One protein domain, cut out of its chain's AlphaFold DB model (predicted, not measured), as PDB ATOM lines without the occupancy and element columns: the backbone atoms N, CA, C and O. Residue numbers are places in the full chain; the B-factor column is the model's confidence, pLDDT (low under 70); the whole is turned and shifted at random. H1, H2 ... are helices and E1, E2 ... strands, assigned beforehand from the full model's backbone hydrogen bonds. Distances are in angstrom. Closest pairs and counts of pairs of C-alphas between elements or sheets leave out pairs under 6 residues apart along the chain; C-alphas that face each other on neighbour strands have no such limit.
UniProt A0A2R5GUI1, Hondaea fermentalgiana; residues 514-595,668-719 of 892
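Overview. This is residues 514 to 595 and 668 to 719 of the 892 residues of a protein of Hondaea fermentalgiana (UniProt A0A2R5GUI1). A small sheet of three parallel strands, E1, E2 and E3, has helix H4 over one face, along E2 and E3, while H2 packs at the other face, by E1 and E2. H2 is the middle of a row of three helices, with H1 on one side of it and H3 on the other, and H3 reaches the sheet only with its last residues. The printed part has 134 residues, with four named helices and three named strands in the order H1 E1 H2 E2 H3 E3 H4; the sheet's order is E1 E2 E3 and the class is mixed, helices and strands. It is compact, with a radius of gyration of the C-alphas of 14.8 A, and spans 46 by 32 by 29 A.

Arrangement. In the sheet, E1, residues 539 to 543, and E2, residues 575 to 580, are parallel neighbours at 23 degrees, with N 543 and O 578 within hydrogen-bond range at 2.7 A. E3, residues 697 to 701, is parallel to E2 at 30 degrees, with N 699 and O 577 at 2.8 A. E1 and E3 are the edge strands. H4, residues 705 to 718, is on the sheet at a height of 9.6 A over E2 and E3, and runs along the strands, at 6 degrees to E3 on the local plane; its closest C-alphas to E3 are those of Glu 707 and Tyr 701, 7.2 A. H2, residues 551 to 564, is also on the sheet, and the C-alphas of Ala 560 and Phe 539 are the closest of H2 and E1, 6.8 A. With H4 on one face and H2 on the other there are three layers, helices on both faces of a sheet. E1, H2 and E2 form a strand-helix-strand unit, two parallel neighbour strands with a helix between, whose crossover is right-handed. H3, residues 682 to 695, only grazes the sheet with residues 692 to 695. H3 touches H2 at a steep tilt of 59 degrees, the same way, closest at the C-alphas of Ile 685 and Tyr 558, 5.6 A. H1, residues 526 to 534, is not on the sheet; it touches H2 at a shallow tilt of 31 degrees, the same way, closest at the C-alphas of Ile 533 and Ala 560, 6.4 A. H1 and H3 are apart. Every O i to N i+4 pair is within hydrogen-bond range in H1, H2 and H3; in H4, 8 of 10 are.

Along the chain. E2 measures 16.3 A from first to last C-alpha, E3 13.1 A and E1 12.7 A. H4 measures 20.4 A, H3 20.1 A, H2 19.9 A and H1 12.2 A. H1 begins at C-alpha 526 (26.435, -36.651, -29.705), E2 at C-alpha 575 (8.897, -32.826, -26.698), and H4 ends at C-alpha 718 (0.831, -28.658, -31.194).

Size, cuts and confidence. The two C-alphas farthest apart, those of Val 678 and Phe 706, are 46.0 A apart. Residues 596 to 667 are not printed, and C-alphas 595 and 668 are 16.4 A apart across this cut, in the link from E2 to H3. Of the links that are printed whole, none is long. The mean pLDDT of the printed part is 78.4, and 22 residues are under 70: residues 518 to 526, 528, 582 to 586, 702 to 707 and 719.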
ATOM      1  N   SER A 514      10.524 -27.820 -41.729       76.44
ATOM      2  CA  SER A 514      11.890 -28.347 -41.756       76.44
ATOM      3  C   SER A 514      12.094 -29.323 -40.599       76.44
ATOM      4  O   SER A 514      11.840 -28.955 -39.451       76.44
ATOM      5  N   SER A 515      12.594 -30.525 -40.879       77.81
ATOM      6  CA  SER A 515      12.981 -31.513 -39.865       77.81
ATOM      7  C   SER A 515      14.483 -31.771 -39.895       77.81
ATOM      8  O   SER A 515      15.035 -32.065 -40.955       77.81
ATOM      9  N   TRP A 516      15.128 -31.724 -38.730       73.81
ATOM     10  CA  TRP A 516      16.411 -32.393 -38.527       73.81
ATOM     11  C   TRP A 516      16.152 -33.895 -38.337       73.81
ATOM     12  O   TRP A 516      15.134 -34.266 -37.750       73.81
ATOM     13  N   ILE A 517      17.028 -34.754 -38.866       72.44
ATOM     14  CA  ILE A 517      16.931 -36.209 -38.706       72.44
ATOM     15  C   ILE A 517      18.303 -36.741 -38.307       72.44
ATOM     16  O   ILE A 517      19.240 -36.716 -39.106       72.44
ATOM     17  N   ASP A 518      18.399 -37.309 -37.113       61.94
ATOM     18  CA  ASP A 518      19.655 -37.822 -36.544       61.94
ATOM     19  C   ASP A 518      20.150 -39.100 -37.251       61.94
ATOM     20  O   ASP A 518      21.278 -39.543 -37.073       61.94
ATOM     21  N   MET A 519      19.317 -39.664 -38.134       51.75
ATOM     22  CA  MET A 519      19.654 -40.778 -39.027       51.75
ATOM     23  C   MET A 519      20.421 -40.364 -40.299       51.75
ATOM     24  O   MET A 519      20.724 -41.229 -41.125       51.75
ATOM     25  N   ASN A 520      20.727 -39.077 -40.499       46.78
ATOM     26  CA  ASN A 520      21.563 -38.638 -41.619       46.78
ATOM     27  C   ASN A 520      23.044 -38.941 -41.327       46.78
ATOM     28  O   ASN A 520      23.706 -38.249 -40.557       46.78
ATOM     29  N   ALA A 521      23.559 -39.982 -41.989       39.16
ATOM     30  CA  ALA A 521      24.815 -40.678 -41.679       39.16
ATOM     31  C   ALA A 521      26.110 -39.835 -41.639       39.16
ATOM     32  O   ALA A 521      27.126 -40.328 -41.163       39.16
ATOM     33  N   ALA A 522      26.096 -38.585 -42.111       38.72
ATOM     34  CA  ALA A 522      27.284 -37.732 -42.166       38.72
ATOM     35  C   ALA A 522      27.770 -37.225 -40.790       38.72
ATOM     36  O   ALA A 522      28.942 -36.885 -40.662       38.72
ATOM     37  N   GLU A 523      26.899 -37.155 -39.773       46.03
ATOM     38  CA  GLU A 523      27.237 -36.580 -38.458       46.03
ATOM     39  C   GLU A 523      26.577 -37.324 -37.269       46.03
ATOM     40  O   GLU A 523      26.118 -36.690 -36.323       46.03
ATOM     41  N   ILE A 524      26.513 -38.667 -37.256       55.09
ATOM     42  CA  ILE A 524      25.908 -39.417 -36.124       55.09
ATOM     43  C   ILE A 524      26.844 -39.439 -34.896       55.09
ATOM     44  O   ILE A 524      27.411 -40.461 -34.509       55.09
ATOM     45  N   HIS A 525      27.019 -38.280 -34.266       65.69
ATOM     46  CA  HIS A 525      27.744 -38.100 -33.014       65.69
ATOM     47  C   HIS A 525      26.978 -37.172 -32.068       65.69
ATOM     48  O   HIS A 525      26.249 -36.277 -32.493       65.69
ATOM     49  N   LEU A 526      27.190 -37.343 -30.758       68.00
ATOM     50  CA  LEU A 526      26.435 -36.651 -29.705       68.00
ATOM     51  C   LEU A 526      26.367 -35.124 -29.895       68.00
ATOM     52  O   LEU A 526      25.312 -34.524 -29.730       68.00
ATOM     53  N   GLN A 527      27.469 -34.496 -30.315       70.81
ATOM     54  CA  GLN A 527      27.505 -33.050 -30.564       70.81
ATOM     55  C   GLN A 527      26.600 -32.589 -31.726       70.81
ATOM     56  O   GLN A 527      26.135 -31.452 -31.687       70.81
ATOM     57  N   SER A 528      26.328 -33.431 -32.733       67.69
ATOM     58  CA  SER A 528      25.428 -33.077 -33.840       67.69
ATOM     59  C   SER A 528      23.965 -33.348 -33.482       67.69
ATOM     60  O   SER A 528      23.130 -32.486 -33.724       67.69
ATOM     61  N   MET A 529      23.669 -34.439 -32.761       72.94
ATOM     62  CA  MET A 529      22.352 -34.656 -32.127       72.94
ATOM     63  C   MET A 529      21.970 -33.458 -31.229       72.94
ATOM     64  O   MET A 529      20.906 -32.853 -31.368       72.94
ATOM     65  N   HIS A 530      22.905 -32.996 -30.388       81.94
ATOM     66  CA  HIS A 530      22.729 -31.769 -29.602       81.94
ATOM     67  C   HIS A 530      22.509 -30.527 -30.486       81.94
ATOM     68  O   HIS A 530      21.660 -29.695 -30.175       81.94
ATOM     69  N   ARG A 531      23.240 -30.385 -31.601       79.69
ATOM     70  CA  ARG A 531      23.068 -29.274 -32.555       79.69
ATOM     71  C   ARG A 531      21.699 -29.298 -33.240       79.69
ATOM     72  O   ARG A 531      21.118 -28.228 -33.424       79.69
ATOM     73  N   GLY A 532      21.183 -30.481 -33.574       80.88
ATOM     74  CA  GLY A 532      19.831 -30.692 -34.083       80.88
ATOM     75  C   GLY A 532      18.784 -30.177 -33.101       80.88
ATOM     76  O   GLY A 532      17.953 -29.349 -33.477       80.88
ATOM     77  N   ILE A 533      18.899 -30.555 -31.823       86.19
ATOM     78  CA  ILE A 533      18.035 -30.060 -30.737       86.19
ATOM     79  C   ILE A 533      18.136 -28.535 -30.583       86.19
ATOM     80  O   ILE A 533      17.112 -27.857 -30.615       86.19
ATOM     81  N   LEU A 534      19.350 -27.975 -30.497       84.62
ATOM     82  CA  LEU A 534      19.580 -26.523 -30.369       84.62
ATOM     83  C   LEU A 534      19.052 -25.706 -31.563       84.62
ATOM     84  O   LEU A 534      18.796 -24.511 -31.423       84.62
ATOM     85  N   SER A 535      18.921 -26.329 -32.737       83.25
ATOM     86  CA  SER A 535      18.413 -25.696 -33.963       83.25
ATOM     87  C   SER A 535      16.907 -25.905 -34.168       83.25
ATOM     88  O   SER A 535      16.346 -25.383 -35.134       83.25
ATOM     89  N   SER A 536      16.246 -26.664 -33.288       86.50
ATOM     90  CA  SER A 536      14.859 -27.104 -33.448       86.50
ATOM     91  C   SER A 536      13.929 -26.485 -32.406       86.50
ATOM     92  O   SER A 536      14.256 -26.359 -31.232       86.50
ATOM     93  N   GLN A 537      12.711 -26.137 -32.830       85.00
ATOM     94  CA  GLN A 537      11.659 -25.645 -31.926       85.00
ATOM     95  C   GLN A 537      11.025 -26.777 -31.104       85.00
ATOM     96  O   GLN A 537      10.468 -26.535 -30.031       85.00
ATOM     97  N   CYS A 538      11.092 -28.005 -31.622       87.19
ATOM     98  CA  CYS A 538      10.518 -29.201 -31.027       87.19
ATOM     99  C   CYS A 538      11.434 -30.406 -31.274       87.19
ATOM    100  O   CYS A 538      12.078 -30.493 -32.318       87.19
ATOM    101  N   PHE A 539      11.429 -31.354 -30.345       90.12
ATOM    102  CA  PHE A 539      12.070 -32.658 -30.443       90.12
ATOM    103  C   PHE A 539      10.995 -33.743 -30.587       90.12
ATOM    104  O   PHE A 539       9.984 -33.724 -29.878       90.12
ATOM    105  N   ILE A 540      11.196 -34.683 -31.513       89.12
ATOM    106  CA  ILE A 540      10.247 -35.766 -31.789       89.12
ATOM    107  C   ILE A 540      10.979 -37.099 -31.676       89.12
ATOM    108  O   ILE A 540      11.895 -37.362 -32.445       89.12
ATOM    109  N   MET A 541      10.531 -37.965 -30.767       90.19
ATOM    110  CA  MET A 541      11.061 -39.324 -30.623       90.19
ATOM    111  C   MET A 541       9.992 -40.361 -30.970       90.19
ATOM    112  O   MET A 541       8.867 -40.314 -30.465       90.19
ATOM    113  N   VAL A 542      10.354 -41.334 -31.807       88.50
ATOM    114  CA  VAL A 542       9.515 -42.507 -32.071       88.50
ATOM    115  C   VAL A 542       9.778 -43.562 -30.998       88.50
ATOM    116  O   VAL A 542      10.869 -44.117 -30.921       88.50
ATOM    117  N   LEU A 543       8.765 -43.841 -30.181       88.44
ATOM    118  CA  LEU A 543       8.756 -44.902 -29.186       88.44
ATOM    119  C   LEU A 543       8.478 -46.255 -29.851       88.44
ATOM    120  O   LEU A 543       7.389 -46.494 -30.377       88.44
ATOM    121  N   THR A 544       9.480 -47.129 -29.783       83.19
ATOM    122  CA  THR A 544       9.458 -48.555 -30.145       83.19
ATOM    123  C   THR A 544      10.095 -49.366 -29.017       83.19
ATOM    124  O   THR A 544      10.881 -48.798 -28.258       83.19
ATOM    125  N   GLU A 545       9.822 -50.670 -28.965       79.06
ATOM    126  CA  GLU A 545      10.324 -51.657 -27.981       79.06
ATOM    127  C   GLU A 545      11.695 -51.322 -27.340       79.06
ATOM    128  O   GLU A 545      11.765 -51.093 -26.137       79.06
ATOM    129  N   ASP A 546      12.786 -51.197 -28.116       73.38
ATOM    130  CA  ASP A 546      14.127 -50.944 -27.550       73.38
ATOM    131  C   ASP A 546      14.636 -49.496 -27.663       73.38
ATOM    132  O   ASP A 546      15.814 -49.256 -27.393       73.38
ATOM    133  N   VAL A 547      13.838 -48.495 -28.068       81.56
ATOM    134  CA  VAL A 547      14.405 -47.145 -28.328       81.56
ATOM    135  C   VAL A 547      15.003 -46.507 -27.070       81.56
ATOM    136  O   VAL A 547      16.067 -45.896 -27.127       81.56
ATOM    137  N   LEU A 548      14.362 -46.721 -25.917       86.00
ATOM    138  CA  LEU A 548      14.830 -46.233 -24.619       86.00
ATOM    139  C   LEU A 548      15.953 -47.106 -24.030       86.00
ATOM    140  O   LEU A 548      16.583 -46.712 -23.058       86.00
ATOM    141  N   PHE A 549      16.255 -48.257 -24.638       79.00
ATOM    142  CA  PHE A 549      17.417 -49.088 -24.306       79.00
ATOM    143  C   PHE A 549      18.639 -48.770 -25.190       79.00
ATOM    144  O   PHE A 549      19.656 -49.460 -25.123       79.00
ATOM    145  N   ARG A 550      18.578 -47.698 -25.994       75.00
ATOM    146  CA  ARG A 550      19.704 -47.187 -26.790       75.00
ATOM    147  C   ARG A 550      20.357 -46.010 -26.051       75.00
ATOM    148  O   ARG A 550      19.702 -44.982 -25.866       75.00
ATOM    149  N   PRO A 551      21.642 -46.098 -25.659       78.00
ATOM    150  CA  PRO A 551      22.268 -45.101 -24.788       78.00
ATOM    151  C   PRO A 551      22.370 -43.715 -25.442       78.00
ATOM    152  O   PRO A 551      22.198 -42.713 -24.757       78.00
ATOM    153  N   TYR A 552      22.572 -43.641 -26.763       78.00
ATOM    154  CA  TYR A 552      22.583 -42.370 -27.496       78.00
ATOM    155  C   TYR A 552      21.197 -41.717 -27.580       78.00
ATOM    156  O   TYR A 552      21.094 -40.526 -27.319       78.00
ATOM    157  N   CYS A 553      20.131 -42.484 -27.839       84.12
ATOM    158  CA  CYS A 553      18.761 -41.958 -27.854       84.12
ATOM    159  C   CYS A 553      18.334 -41.452 -26.464       84.12
ATOM    160  O   CYS A 553      17.667 -40.426 -26.355       84.12
ATOM    161  N   LEU A 554      18.756 -42.124 -25.384       85.44
ATOM    162  CA  LEU A 554      18.553 -41.614 -24.023       85.44
ATOM    163  C   LEU A 554      19.383 -40.364 -23.716       85.44
ATOM    164  O   LEU A 554      18.867 -39.453 -23.074       85.44
ATOM    165  N   ALA A 555      20.642 -40.303 -24.154       83.94
ATOM    166  CA  ALA A 555      21.491 -39.123 -23.981       83.94
ATOM    167  C   ALA A 555      20.914 -37.895 -24.708       83.94
ATOM    168  O   ALA A 555      20.889 -36.793 -24.163       83.94
ATOM    169  N   GLU A 556      20.397 -38.111 -25.913       88.06
ATOM    170  CA  GLU A 556      19.717 -37.121 -26.740       88.06
ATOM    171  C   GLU A 556      18.389 -36.661 -26.116       88.06
ATOM    172  O   GLU A 556      18.170 -35.459 -25.965       88.06
ATOM    173  N   LEU A 557      17.540 -37.591 -25.655       91.81
ATOM    174  CA  LEU A 557      16.321 -37.249 -24.914       91.81
ATOM    175  C   LEU A 557      16.647 -36.477 -23.629       91.81
ATOM    176  O   LEU A 557      15.985 -35.486 -23.335       91.81
ATOM    177  N   TYR A 558      17.677 -36.879 -22.880       91.69
ATOM    178  CA  TYR A 558      18.152 -36.144 -21.706       91.69
ATOM    179  C   TYR A 558      18.556 -34.707 -22.067       91.69
ATOM    180  O   TYR A 558      18.133 -33.768 -21.389       91.69
ATOM    181  N   PHE A 559      19.301 -34.522 -23.160       90.06
ATOM    182  CA  PHE A 559      19.683 -33.195 -23.638       90.06
ATOM    183  C   PHE A 559      18.461 -32.364 -24.068       90.06
ATOM    184  O   PHE A 559      18.360 -31.193 -23.713       90.06
ATOM    185  N   ALA A 560      17.479 -32.961 -24.750       91.69
ATOM    186  CA  ALA A 560      16.219 -32.286 -25.070       91.69
ATOM    187  C   ALA A 560      15.451 -31.867 -23.799       91.69
ATOM    188  O   ALA A 560      14.945 -30.747 -23.724       91.69
ATOM    189  N   VAL A 561      15.390 -32.733 -22.781       92.56
ATOM    190  CA  VAL A 561      14.687 -32.464 -21.514       92.56
ATOM    191  C   VAL A 561      15.310 -31.307 -20.746       92.56
ATOM    192  O   VAL A 561      14.585 -30.450 -20.245       92.56
ATOM    193  N   GLU A 562      16.634 -31.255 -20.664       90.62
ATOM    194  CA  GLU A 562      17.346 -30.169 -19.989       90.62
ATOM    195  C   GLU A 562      17.335 -28.863 -20.807       90.62
ATOM    196  O   GLU A 562      17.244 -27.785 -20.223       90.62
ATOM    197  N   TYR A 563      17.365 -28.935 -22.146       90.38
ATOM    198  CA  TYR A 563      17.299 -27.754 -23.015       90.38
ATOM    199  C   TYR A 563      15.919 -27.081 -22.990       90.38
ATOM    200  O   TYR A 563      15.825 -25.864 -22.835       90.38
ATOM    201  N   PHE A 564      14.844 -27.867 -23.112       90.62
ATOM    202  CA  PHE A 564      13.467 -27.360 -23.124       90.62
ATOM    203  C   PHE A 564      12.834 -27.262 -21.726       90.62
ATOM    204  O   PHE A 564      11.814 -26.596 -21.558       90.62
ATOM    205  N   GLY A 565      13.416 -27.896 -20.705       86.69
ATOM    206  CA  GLY A 565      12.915 -27.884 -19.326       86.69
ATOM    207  C   GLY A 565      12.738 -26.489 -18.697       86.69
ATOM    208  O   GLY A 565      11.771 -26.309 -17.955       86.69
ATOM    209  N   PRO A 566      13.605 -25.495 -18.981       86.44
ATOM    210  CA  PRO A 566      13.433 -24.109 -18.537       86.44
ATOM    211  C   PRO A 566      12.369 -23.288 -19.290       86.44
ATOM    212  O   PRO A 566      12.167 -22.128 -18.930       86.44
ATOM    213  N   ALA A 567      11.722 -23.820 -20.336       83.25
ATOM    214  CA  ALA A 567      10.756 -23.065 -21.139       83.25
ATOM    215  C   ALA A 567       9.486 -22.712 -20.338       83.25
ATOM    216  O   ALA A 567       8.869 -23.580 -19.714       83.25
ATOM    217  N   GLU A 568       9.062 -21.442 -20.387       80.00
ATOM    218  CA  GLU A 568       7.926 -20.921 -19.599       80.00
ATOM    219  C   GLU A 568       6.593 -21.628 -19.886       80.00
ATOM    220  O   GLU A 568       5.700 -21.653 -19.038       80.00
ATOM    221  N   ASP A 569       6.439 -22.192 -21.082       81.56
ATOM    222  CA  ASP A 569       5.225 -22.853 -21.543       81.56
ATOM    223  C   ASP A 569       5.287 -24.392 -21.518       81.56
ATOM    224  O   ASP A 569       4.307 -25.056 -21.881       81.56
ATOM    225  N   GLY A 570       6.374 -24.935 -20.961       82.38
ATOM    226  CA  GLY A 570       6.487 -26.301 -20.466       82.38
ATOM    227  C   GLY A 570       6.916 -27.351 -21.493       82.38
ATOM    228  O   GLY A 570       6.618 -27.288 -22.686       82.38
ATOM    229  N   LEU A 571       7.566 -28.400 -20.981       86.50
ATOM    230  CA  LEU A 571       8.192 -29.468 -21.766       86.50
ATOM    231  C   LEU A 571       7.246 -30.127 -22.791       86.50
ATOM    232  O   LEU A 571       7.645 -30.441 -23.911       86.50
ATOM    233  N   ALA A 572       5.962 -30.251 -22.441       84.44
ATOM    234  CA  ALA A 572       4.910 -30.879 -23.244       84.44
ATOM    235  C   ALA A 572       4.526 -30.143 -24.549       84.44
ATOM    236  O   ALA A 572       3.678 -30.643 -25.299       84.44
ATOM    237  N   LYS A 573       5.093 -28.955 -24.802       84.31
ATOM    238  CA  LYS A 573       5.014 -28.246 -26.091       84.31
ATOM    239  C   LYS A 573       6.226 -28.464 -26.993       84.31
ATOM    240  O   LYS A 573       6.114 -28.251 -28.196       84.31
ATOM    241  N   HIS A 574       7.359 -28.859 -26.421       88.00
ATOM    242  CA  HIS A 574       8.612 -29.010 -27.150       88.00
ATOM    243  C   HIS A 574       8.940 -30.473 -27.432       88.00
ATOM    244  O   HIS A 574       9.444 -30.766 -28.508       88.00
ATOM    245  N   ILE A 575       8.633 -31.395 -26.516       91.19
ATOM    246  CA  ILE A 575       8.897 -32.826 -26.698       91.19
ATOM    247  C   ILE A 575       7.610 -33.565 -27.082       91.19
ATOM    248  O   ILE A 575       6.599 -33.515 -26.372       91.19
ATOM    249  N   PHE A 576       7.669 -34.297 -28.194       88.81
ATOM    250  CA  PHE A 576       6.589 -35.149 -28.686       88.81
ATOM    251  C   PHE A 576       7.052 -36.593 -28.850       88.81
ATOM    252  O   PHE A 576       8.096 -36.865 -29.439       88.81
ATOM    253  N   PHE A 577       6.227 -37.527 -28.386       89.56
ATOM    254  CA  PHE A 577       6.461 -38.954 -28.568       89.56
ATOM    255  C   PHE A 577       5.469 -39.532 -29.574       89.56
ATOM    256  O   PHE A 577       4.258 -39.384 -29.396       89.56
ATOM    257  N   ILE A 578       5.962 -40.222 -30.600       86.81
ATOM    258  CA  ILE A 578       5.140 -41.012 -31.525       86.81
ATOM    259  C   ILE A 578       5.232 -42.470 -31.088       86.81
ATOM    260  O   ILE A 578       6.313 -43.039 -31.094       86.81
ATOM    261  N   VAL A 579       4.121 -43.068 -30.676       85.25
ATOM    262  CA  VAL A 579       4.057 -44.453 -30.198       85.25
ATOM    263  C   VAL A 579       3.765 -45.366 -31.378       85.25
ATOM    264  O   VAL A 579       2.694 -45.258 -31.977       85.25
ATOM    265  N   GLU A 580       4.693 -46.271 -31.687       80.25
ATOM    266  CA  GLU A 580       4.423 -47.387 -32.589       80.25
ATOM    267  C   GLU A 580       3.397 -48.324 -31.939       80.25
ATOM    268  O   GLU A 580       3.608 -48.821 -30.832       80.25
ATOM    269  N   GLU A 581       2.276 -48.557 -32.619       72.81
ATOM    270  CA  GLU A 581       1.226 -49.480 -32.168       72.81
ATOM    271  C   GLU A 581       0.901 -50.565 -33.212       72.81
ATOM    272  O   GLU A 581      -0.015 -51.362 -33.003       72.81
ATOM    273  N   ASP A 582       1.604 -50.608 -34.350       61.06
ATOM    274  CA  ASP A 582       1.417 -51.661 -35.348       61.06
ATOM    275  C   ASP A 582       2.181 -52.932 -34.947       61.06
ATOM    276  O   ASP A 582       3.413 -52.987 -34.957       61.06
ATOM    277  N   THR A 583       1.429 -53.984 -34.622       57.88
ATOM    278  CA  THR A 583       1.939 -55.292 -34.178       57.88
ATOM    279  C   THR A 583       2.699 -56.069 -35.255       57.88
ATOM    280  O   THR A 583       3.276 -57.110 -34.955       57.88
ATOM    281  N   ARG A 584       2.736 -55.577 -36.502       52.56
ATOM    282  CA  ARG A 584       3.618 -56.085 -37.569       52.56
ATOM    283  C   ARG A 584       5.065 -55.588 -37.434       52.56
ATOM    284  O   ARG A 584       5.930 -56.059 -38.168       52.56
ATOM    285  N   PHE A 585       5.307 -54.618 -36.552       66.12
ATOM    286  CA  PHE A 585       6.610 -54.015 -36.270       66.12
ATOM    287  C   PHE A 585       6.955 -54.202 -34.779       66.12
ATOM    288  O   PHE A 585       6.671 -55.254 -34.216       66.12
ATOM    289  N   HIS A 586       7.582 -53.205 -34.147       67.44
ATOM    290  CA  HIS A 586       8.022 -53.240 -32.748       67.44
ATOM    291  C   HIS A 586       7.198 -52.254 -31.904       67.44
ATOM    292  O   HIS A 586       7.671 -51.139 -31.641       67.44
ATOM    293  N   PRO A 587       5.947 -52.608 -31.546       71.81
ATOM    294  CA  PRO A 587       5.055 -51.723 -30.807       71.81
ATOM    295  C   PRO A 587       5.608 -51.413 -29.413       71.81
ATOM    296  O   PRO A 587       6.240 -52.263 -28.792       71.81
ATOM    297  N   TRP A 588       5.352 -50.203 -28.918       82.31
ATOM    298  CA  TRP A 588       5.839 -49.750 -27.612       82.31
ATOM    299  C   TRP A 588       4.771 -49.836 -26.514       82.31
ATOM    300  O   TRP A 588       3.631 -49.378 -26.665       82.31
ATOM    301  N   ASN A 589       5.183 -50.356 -25.361       78.19
ATOM    302  CA  ASN A 589       4.368 -50.596 -24.179       78.19
ATOM    303  C   ASN A 589       4.896 -49.821 -22.963       78.19
ATOM    304  O   ASN A 589       6.069 -49.479 -22.868       78.19
ATOM    305  N   ASP A 590       4.049 -49.611 -21.950       75.94
ATOM    306  CA  ASP A 590       4.458 -48.894 -20.728       75.94
ATOM    307  C   ASP A 590       5.473 -49.685 -19.850       75.94
ATOM    308  O   ASP A 590       5.947 -49.153 -18.838       75.94
ATOM    309  N   HIS A 591       5.799 -50.940 -20.210       72.44
ATOM    310  CA  HIS A 591       6.892 -51.734 -19.624       72.44
ATOM    311  C   HIS A 591       8.237 -51.561 -20.350       72.44
ATOM    312  O   HIS A 591       9.267 -51.850 -19.754       72.44
ATOM    313  N   ASP A 592       8.251 -50.989 -21.557       77.81
ATOM    314  CA  ASP A 592       9.460 -50.695 -22.344       77.81
ATOM    315  C   ASP A 592      10.146 -49.396 -21.869       77.81
ATOM    316  O   ASP A 592      10.683 -48.607 -22.650       77.81
ATOM    317  N   VAL A 593      10.069 -49.131 -20.561       81.75
ATOM    318  CA  VAL A 593      10.664 -47.976 -19.888       81.75
ATOM    319  C   VAL A 593      11.750 -48.502 -18.951       81.75
ATOM    320  O   VAL A 593      11.419 -49.260 -18.038       81.75
ATOM    321  N   PRO A 594      13.023 -48.102 -19.117       78.19
ATOM    322  CA  PRO A 594      14.121 -48.545 -18.263       78.19
ATOM    323  C   PRO A 594      14.031 -47.918 -16.860       78.19
ATOM    324  O   PRO A 594      14.723 -46.952 -16.546       78.19
ATOM    325  N   ARG A 595      13.159 -48.465 -16.004       73.75
ATOM    326  CA  ARG A 595      12.928 -47.949 -14.646       73.75
ATOM    327  C   ARG A 595      14.017 -48.382 -13.679       73.75
ATOM    328  O   ARG A 595      14.427 -49.545 -13.667       73.75
ATOM    329  N   GLU A 668      27.372 -44.832 -18.496       81.25
ATOM    330  CA  GLU A 668      28.627 -44.463 -17.815       81.25
ATOM    331  C   GLU A 668      29.783 -44.256 -18.809       81.25
ATOM    332  O   GLU A 668      30.556 -43.300 -18.694       81.25
ATOM    333  N   GLU A 669      29.892 -45.132 -19.813       75.12
ATOM    334  CA  GLU A 669      30.940 -45.077 -20.841       75.12
ATOM    335  C   GLU A 669      30.838 -43.823 -21.733       75.12
ATOM    336  O   GLU A 669      31.874 -43.329 -22.186       75.12
ATOM    337  N   LEU A 670      29.639 -43.244 -21.907       71.44
ATOM    338  CA  LEU A 670      29.434 -41.982 -22.636       71.44
ATOM    339  C   LEU A 670      29.987 -40.735 -21.919       71.44
ATOM    340  O   LEU A 670      30.187 -39.717 -22.579       71.44
ATOM    341  N   LYS A 671      30.241 -40.790 -20.599       79.69
ATOM    342  CA  LYS A 671      30.804 -39.679 -19.794       79.69
ATOM    343  C   LYS A 671      30.101 -38.330 -20.013       79.69
ATOM    344  O   LYS A 671      30.751 -37.290 -20.140       79.69
ATOM    345  N   LEU A 672      28.772 -38.364 -20.074       80.44
ATOM    346  CA  LEU A 672      27.927 -37.205 -20.356       80.44
ATOM    347  C   LEU A 672      28.141 -36.082 -19.335       80.44
ATOM    348  O   LEU A 672      28.418 -36.335 -18.162       80.44
ATOM    349  N   GLN A 673      28.011 -34.838 -19.790       82.25
ATOM    350  CA  GLN A 673      28.143 -33.633 -18.970       82.25
ATOM    351  C   GLN A 673      26.936 -32.719 -19.185       82.25
ATOM    352  O   GLN A 673      26.412 -32.643 -20.297       82.25
ATOM    353  N   ASP A 674      26.511 -32.029 -18.128       79.44
ATOM    354  CA  ASP A 674      25.481 -30.992 -18.206       79.44
ATOM    355  C   ASP A 674      26.042 -29.671 -18.786       79.44
ATOM    356  O   ASP A 674      27.236 -29.532 -19.068       79.44
ATOM    357  N   TRP A 675      25.191 -28.647 -18.912       70.06
ATOM    358  CA  TRP A 675      25.564 -27.296 -19.376       70.06
ATOM    359  C   TRP A 675      26.614 -26.591 -18.501       70.06
ATOM    360  O   TRP A 675      27.116 -25.534 -18.881       70.06
ATOM    361  N   LYS A 676      26.931 -27.134 -17.323       76.00
ATOM    362  CA  LYS A 676      27.918 -26.607 -16.374       76.00
ATOM    363  C   LYS A 676      29.203 -27.448 -16.370       76.00
ATOM    364  O   LYS A 676      30.090 -27.177 -15.563       76.00
ATOM    365  N   GLY A 677      29.316 -28.443 -17.257       76.12
ATOM    366  CA  GLY A 677      30.448 -29.371 -17.326       76.12
ATOM    367  C   GLY A 677      30.456 -30.422 -16.211       76.12
ATOM    368  O   GLY A 677      31.479 -31.070 -15.987       76.12
ATOM    369  N   VAL A 678      29.351 -30.587 -15.476       84.50
ATOM    370  CA  VAL A 678      29.243 -31.557 -14.381       84.50
ATOM    371  C   VAL A 678      28.919 -32.935 -14.964       84.50
ATOM    372  O   VAL A 678      27.962 -33.042 -15.731       84.50
ATOM    373  N   PRO A 679      29.664 -34.001 -14.607       85.25
ATOM    374  CA  PRO A 679      29.354 -35.357 -15.048       85.25
ATOM    375  C   PRO A 679      27.947 -35.799 -14.629       85.25
ATOM    376  O   PRO A 679      27.612 -35.793 -13.441       85.25
ATOM    377  N   VAL A 680      27.153 -36.212 -15.612       86.62
ATOM    378  CA  VAL A 680      25.785 -36.712 -15.444       86.62
ATOM    379  C   VAL A 680      25.840 -38.207 -15.156       86.62
ATOM    380  O   VAL A 680      26.549 -38.953 -15.833       86.62
ATOM    381  N   ARG A 681      25.090 -38.665 -14.151       89.12
ATOM    382  CA  ARG A 681      24.993 -40.092 -13.820       89.12
ATOM    383  C   ARG A 681      23.856 -40.782 -14.588       89.12
ATOM    384  O   ARG A 681      22.846 -40.125 -14.854       89.12
ATOM    385  N   PRO A 682      23.950 -42.097 -14.873       86.75
ATOM    386  CA  PRO A 682      22.888 -42.845 -15.548       86.75
ATOM    387  C   PRO A 682      21.503 -42.671 -14.915       86.75
ATOM    388  O   PRO A 682      20.524 -42.509 -15.636       86.75
ATOM    389  N   GLU A 683      21.400 -42.610 -13.584       88.25
ATOM    390  CA  GLU A 683      20.108 -42.470 -12.902       88.25
ATOM    391  C   GLU A 683      19.443 -41.117 -13.200       88.25
ATOM    392  O   GLU A 683      18.223 -41.031 -13.280       88.25
ATOM    393  N   GLN A 684      20.224 -40.052 -13.422       88.06
ATOM    394  CA  GLN A 684      19.689 -38.738 -13.805       88.06
ATOM    395  C   GLN A 684      19.117 -38.758 -15.229       88.06
ATOM    396  O   GLN A 684      18.096 -38.127 -15.491       88.06
ATOM    397  N   ILE A 685      19.742 -39.523 -16.129       88.56
ATOM    398  CA  ILE A 685      19.297 -39.715 -17.517       88.56
ATOM    399  C   ILE A 685      17.970 -40.480 -17.534       88.56
ATOM    400  O   ILE A 685      17.011 -40.036 -18.165       88.56
ATOM    401  N   LEU A 686      17.892 -41.582 -16.780       89.19
ATOM    402  CA  LEU A 686      16.674 -42.385 -16.647       89.19
ATOM    403  C   LEU A 686      15.532 -41.584 -16.000       89.19
ATOM    404  O   LEU A 686      14.432 -41.550 -16.548       89.19
ATOM    405  N   ASN A 687      15.802 -40.852 -14.914       88.69
ATOM    406  CA  ASN A 687      14.807 -39.994 -14.261       88.69
ATOM    407  C   ASN A 687      14.281 -38.887 -15.193       88.69
ATOM    408  O   ASN A 687      13.083 -38.602 -15.192       88.69
ATOM    409  N   ASN A 688      15.139 -38.271 -16.017       89.19
ATOM    410  CA  ASN A 688      14.702 -37.271 -16.998       89.19
ATOM    411  C   ASN A 688      13.874 -37.896 -18.132       89.19
ATOM    412  O   ASN A 688      12.904 -37.280 -18.577       89.19
ATOM    413  N   ALA A 689      14.193 -39.120 -18.565       88.44
ATOM    414  CA  ALA A 689      13.377 -39.855 -19.532       88.44
ATOM    415  C   ALA A 689      11.996 -40.224 -18.954       88.44
ATOM    416  O   ALA A 689      10.979 -39.975 -19.602       88.44
ATOM    417  N   GLU A 690      11.929 -40.730 -17.716       88.38
ATOM    418  CA  GLU A 690      10.662 -40.986 -17.015       88.38
ATOM    419  C   GLU A 690       9.833 -39.703 -16.848       88.38
ATOM    420  O   GLU A 690       8.642 -39.685 -17.172       88.38
ATOM    421  N   LYS A 691      10.469 -38.603 -16.420       86.81
ATOM    422  CA  LYS A 691       9.841 -37.279 -16.331       86.81
ATOM    423  C   LYS A 691       9.243 -36.870 -17.679       86.81
ATOM    424  O   LYS A 691       8.052 -36.565 -17.739       86.81
ATOM    425  N   ALA A 692      10.019 -36.938 -18.762       89.19
ATOM    426  CA  ALA A 692       9.554 -36.614 -20.107       89.19
ATOM    427  C   ALA A 692       8.344 -37.461 -20.523       89.19
ATOM    428  O   ALA A 692       7.345 -36.910 -20.976       89.19
ATOM    429  N   LEU A 693       8.391 -38.780 -20.318       87.81
ATOM    430  CA  LEU A 693       7.284 -39.697 -20.625       87.81
ATOM    431  C   LEU A 693       6.019 -39.414 -19.797       87.81
ATOM    432  O   LEU A 693       4.909 -39.701 -20.252       87.81
ATOM    433  N   SER A 694       6.179 -38.864 -18.589       84.75
ATOM    434  CA  SER A 694       5.077 -38.517 -17.689       84.75
ATOM    435  C   SER A 694       4.424 -37.163 -18.003       84.75
ATOM    436  O   SER A 694       3.200 -37.046 -17.882       84.75
ATOM    437  N   GLU A 695       5.219 -36.171 -18.425       85.31
ATOM    438  CA  GLU A 695       4.798 -34.786 -18.687       85.31
ATOM    439  C   GLU A 695       4.394 -34.555 -20.156       85.31
ATOM    440  O   GLU A 695       3.486 -33.769 -20.434       85.31
ATOM    441  N   CYS A 696       5.050 -35.225 -21.108       86.88
ATOM    442  CA  CYS A 696       4.926 -34.943 -22.539       86.88
ATOM    443  C   CYS A 696       3.853 -35.789 -23.234       86.88
ATOM    444  O   CYS A 696       3.448 -36.863 -22.784       86.88
ATOM    445  N   LYS A 697       3.375 -35.304 -24.384       78.44
ATOM    446  CA  LYS A 697       2.260 -35.940 -25.094       78.44
ATOM    447  C   LYS A 697       2.733 -37.082 -25.990       78.44
ATOM    448  O   LYS A 697       3.578 -36.899 -26.862       78.44
ATOM    449  N   ARG A 698       2.074 -38.231 -25.830       84.12
ATOM    450  CA  ARG A 698       2.204 -39.426 -26.676       84.12
ATOM    451  C   ARG A 698       1.116 -39.439 -27.759       84.12
ATOM    452  O   ARG A 698      -0.060 -39.235 -27.445       84.12
ATOM    453  N   ILE A 699       1.507 -39.646 -29.017       79.94
ATOM    454  CA  ILE A 699       0.650 -39.718 -30.213       79.94
ATOM    455  C   ILE A 699       0.732 -41.146 -30.774       79.94
ATOM    456  O   ILE A 699       1.829 -41.558 -31.134       79.94
ATOM    457  N   PRO A 700      -0.367 -41.913 -30.859       75.38
ATOM    458  CA  PRO A 700      -0.333 -43.259 -31.429       75.38
ATOM    459  C   PRO A 700      -0.230 -43.223 -32.961       75.38
ATOM    460  O   PRO A 700      -0.855 -42.382 -33.614       75.38
ATOM    461  N   TYR A 701       0.516 -44.164 -33.540       75.31
ATOM    462  CA  TYR A 701       0.667 -44.318 -34.986       75.31
ATOM    463  C   TYR A 701       0.799 -45.794 -35.386       75.31
ATOM    464  O   TYR A 701       1.387 -46.592 -34.661       75.31
ATOM    465  N   ARG A 702       0.220 -46.163 -36.539       66.88
ATOM    466  CA  ARG A 702       0.169 -47.549 -37.054       66.88
ATOM    467  C   ARG A 702       0.613 -47.677 -38.520       66.88
ATOM    468  O   ARG A 702       0.139 -48.543 -39.250       66.88
ATOM    469  N   ARG A 703       1.477 -46.767 -38.991       65.38
ATOM    470  CA  ARG A 703       2.033 -46.746 -40.366       65.38
ATOM    471  C   ARG A 703       0.996 -46.770 -41.501       65.38
ATOM    472  O   ARG A 703       1.265 -47.283 -42.586       65.38
ATOM    473  N   ARG A 704      -0.193 -46.195 -41.281       64.94
ATOM    474  CA  ARG A 704      -1.254 -46.099 -42.300       64.94
ATOM    475  C   ARG A 704      -1.228 -44.722 -42.967       64.94
ATOM    476  O   ARG A 704      -1.347 -43.703 -42.292       64.94
ATOM    477  N   LEU A 705      -1.165 -44.681 -44.302       58.31
ATOM    478  CA  LEU A 705      -1.047 -43.440 -45.099       58.31
ATOM    479  C   LEU A 705      -2.120 -42.374 -44.796       58.31
ATOM    480  O   LEU A 705      -1.865 -41.181 -44.929       58.31
ATOM    481  N   PHE A 706      -3.331 -42.780 -44.398       64.94
ATOM    482  CA  PHE A 706      -4.398 -41.839 -44.037       64.94
ATOM    483  C   PHE A 706      -4.276 -41.303 -42.599       64.94
ATOM    484  O   PHE A 706      -4.805 -40.231 -42.311       64.94
ATOM    485  N   GLU A 707      -3.582 -42.017 -41.708       66.25
ATOM    486  CA  GLU A 707      -3.247 -41.546 -40.359       66.25
ATOM    487  C   GLU A 707      -2.021 -40.637 -40.369       66.25
ATOM    488  O   GLU A 707      -1.934 -39.746 -39.533       66.25
ATOM    489  N   GLU A 708      -1.108 -40.807 -41.329       71.00
ATOM    490  CA  GLU A 708       0.089 -39.973 -41.484       71.00
ATOM    491  C   GLU A 708      -0.264 -38.476 -41.587       71.00
ATOM    492  O   GLU A 708       0.161 -37.675 -40.759       71.00
ATOM    493  N   ASP A 709      -1.141 -38.097 -42.526       70.69
ATOM    494  CA  ASP A 709      -1.614 -36.708 -42.699       70.69
ATOM    495  C   ASP A 709      -2.444 -36.219 -41.488       70.69
ATOM    496  O   ASP A 709      -2.538 -35.015 -41.251       70.69
ATOM    497  N   ALA A 710      -3.018 -37.123 -40.683       71.62
ATOM    498  CA  ALA A 710      -3.688 -36.768 -39.431       71.62
ATOM    499  C   ALA A 710      -2.666 -36.444 -38.329       71.62
ATOM    500  O   ALA A 710      -2.684 -35.340 -37.791       71.62
ATOM    501  N   MET A 711      -1.734 -37.362 -38.064       78.00
ATOM    502  CA  MET A 711      -0.615 -37.219 -37.129       78.00
ATOM    503  C   MET A 711       0.210 -35.959 -37.421       78.00
ATOM    504  O   MET A 711       0.466 -35.172 -36.511       78.00
ATOM    505  N   LEU A 712       0.570 -35.718 -38.686       77.00
ATOM    506  CA  LEU A 712       1.330 -34.540 -39.118       77.00
ATOM    507  C   LEU A 712       0.598 -33.225 -38.815       77.00
ATOM    508  O   LEU A 712       1.234 -32.251 -38.417       77.00
ATOM    509  N   ARG A 713      -0.738 -33.185 -38.938       73.56
ATOM    510  CA  ARG A 713      -1.534 -32.014 -38.525       73.56
ATOM    511  C   ARG A 713      -1.513 -31.817 -37.015       73.56
ATOM    512  O   ARG A 713      -1.418 -30.676 -36.583       73.56
ATOM    513  N   VAL A 714      -1.579 -32.894 -36.227       74.62
ATOM    514  CA  VAL A 714      -1.493 -32.815 -34.757       74.62
ATOM    515  C   VAL A 714      -0.131 -32.296 -34.317       74.62
ATOM    516  O   VAL A 714      -0.064 -31.440 -33.438       74.62
ATOM    517  N   LEU A 715       0.945 -32.782 -34.937       76.75
ATOM    518  CA  LEU A 715       2.302 -32.290 -34.704       76.75
ATOM    519  C   LEU A 715       2.408 -30.803 -35.065       76.75
ATOM    520  O   LEU A 715       2.813 -30.012 -34.221       76.75
ATOM    521  N   ALA A 716       1.949 -30.408 -36.257       74.19
ATOM    522  CA  ALA A 716       1.951 -29.013 -36.696       74.19
ATOM    523  C   ALA A 716       1.157 -28.092 -35.746       74.19
ATOM    524  O   ALA A 716       1.675 -27.070 -35.302       74.19
ATOM    525  N   GLU A 717      -0.075 -28.465 -35.389       74.06
ATOM    526  CA  GLU A 717      -0.935 -27.689 -34.489       74.06
ATOM    527  C   GLU A 717      -0.327 -27.563 -33.085       74.06
ATOM    528  O   GLU A 717      -0.311 -26.471 -32.510       74.06
ATOM    529  N   ARG A 718       0.217 -28.657 -32.531       71.88
ATOM    530  CA  ARG A 718       0.831 -28.658 -31.194       71.88
ATOM    531  C   ARG A 718       2.163 -27.911 -31.147       71.88
ATOM    532  O   ARG A 718       2.428 -27.273 -30.133       71.88
ATOM    533  N   ALA A 719       2.938 -27.930 -32.230       68.62
ATOM    534  CA  ALA A 719       4.136 -27.109 -32.415       68.62
ATOM    535  C   ALA A 719       3.816 -25.637 -32.777       68.62
ATOM    536  O   ALA A 719       4.715 -24.849 -33.053       68.62
TER     537      ALA A 719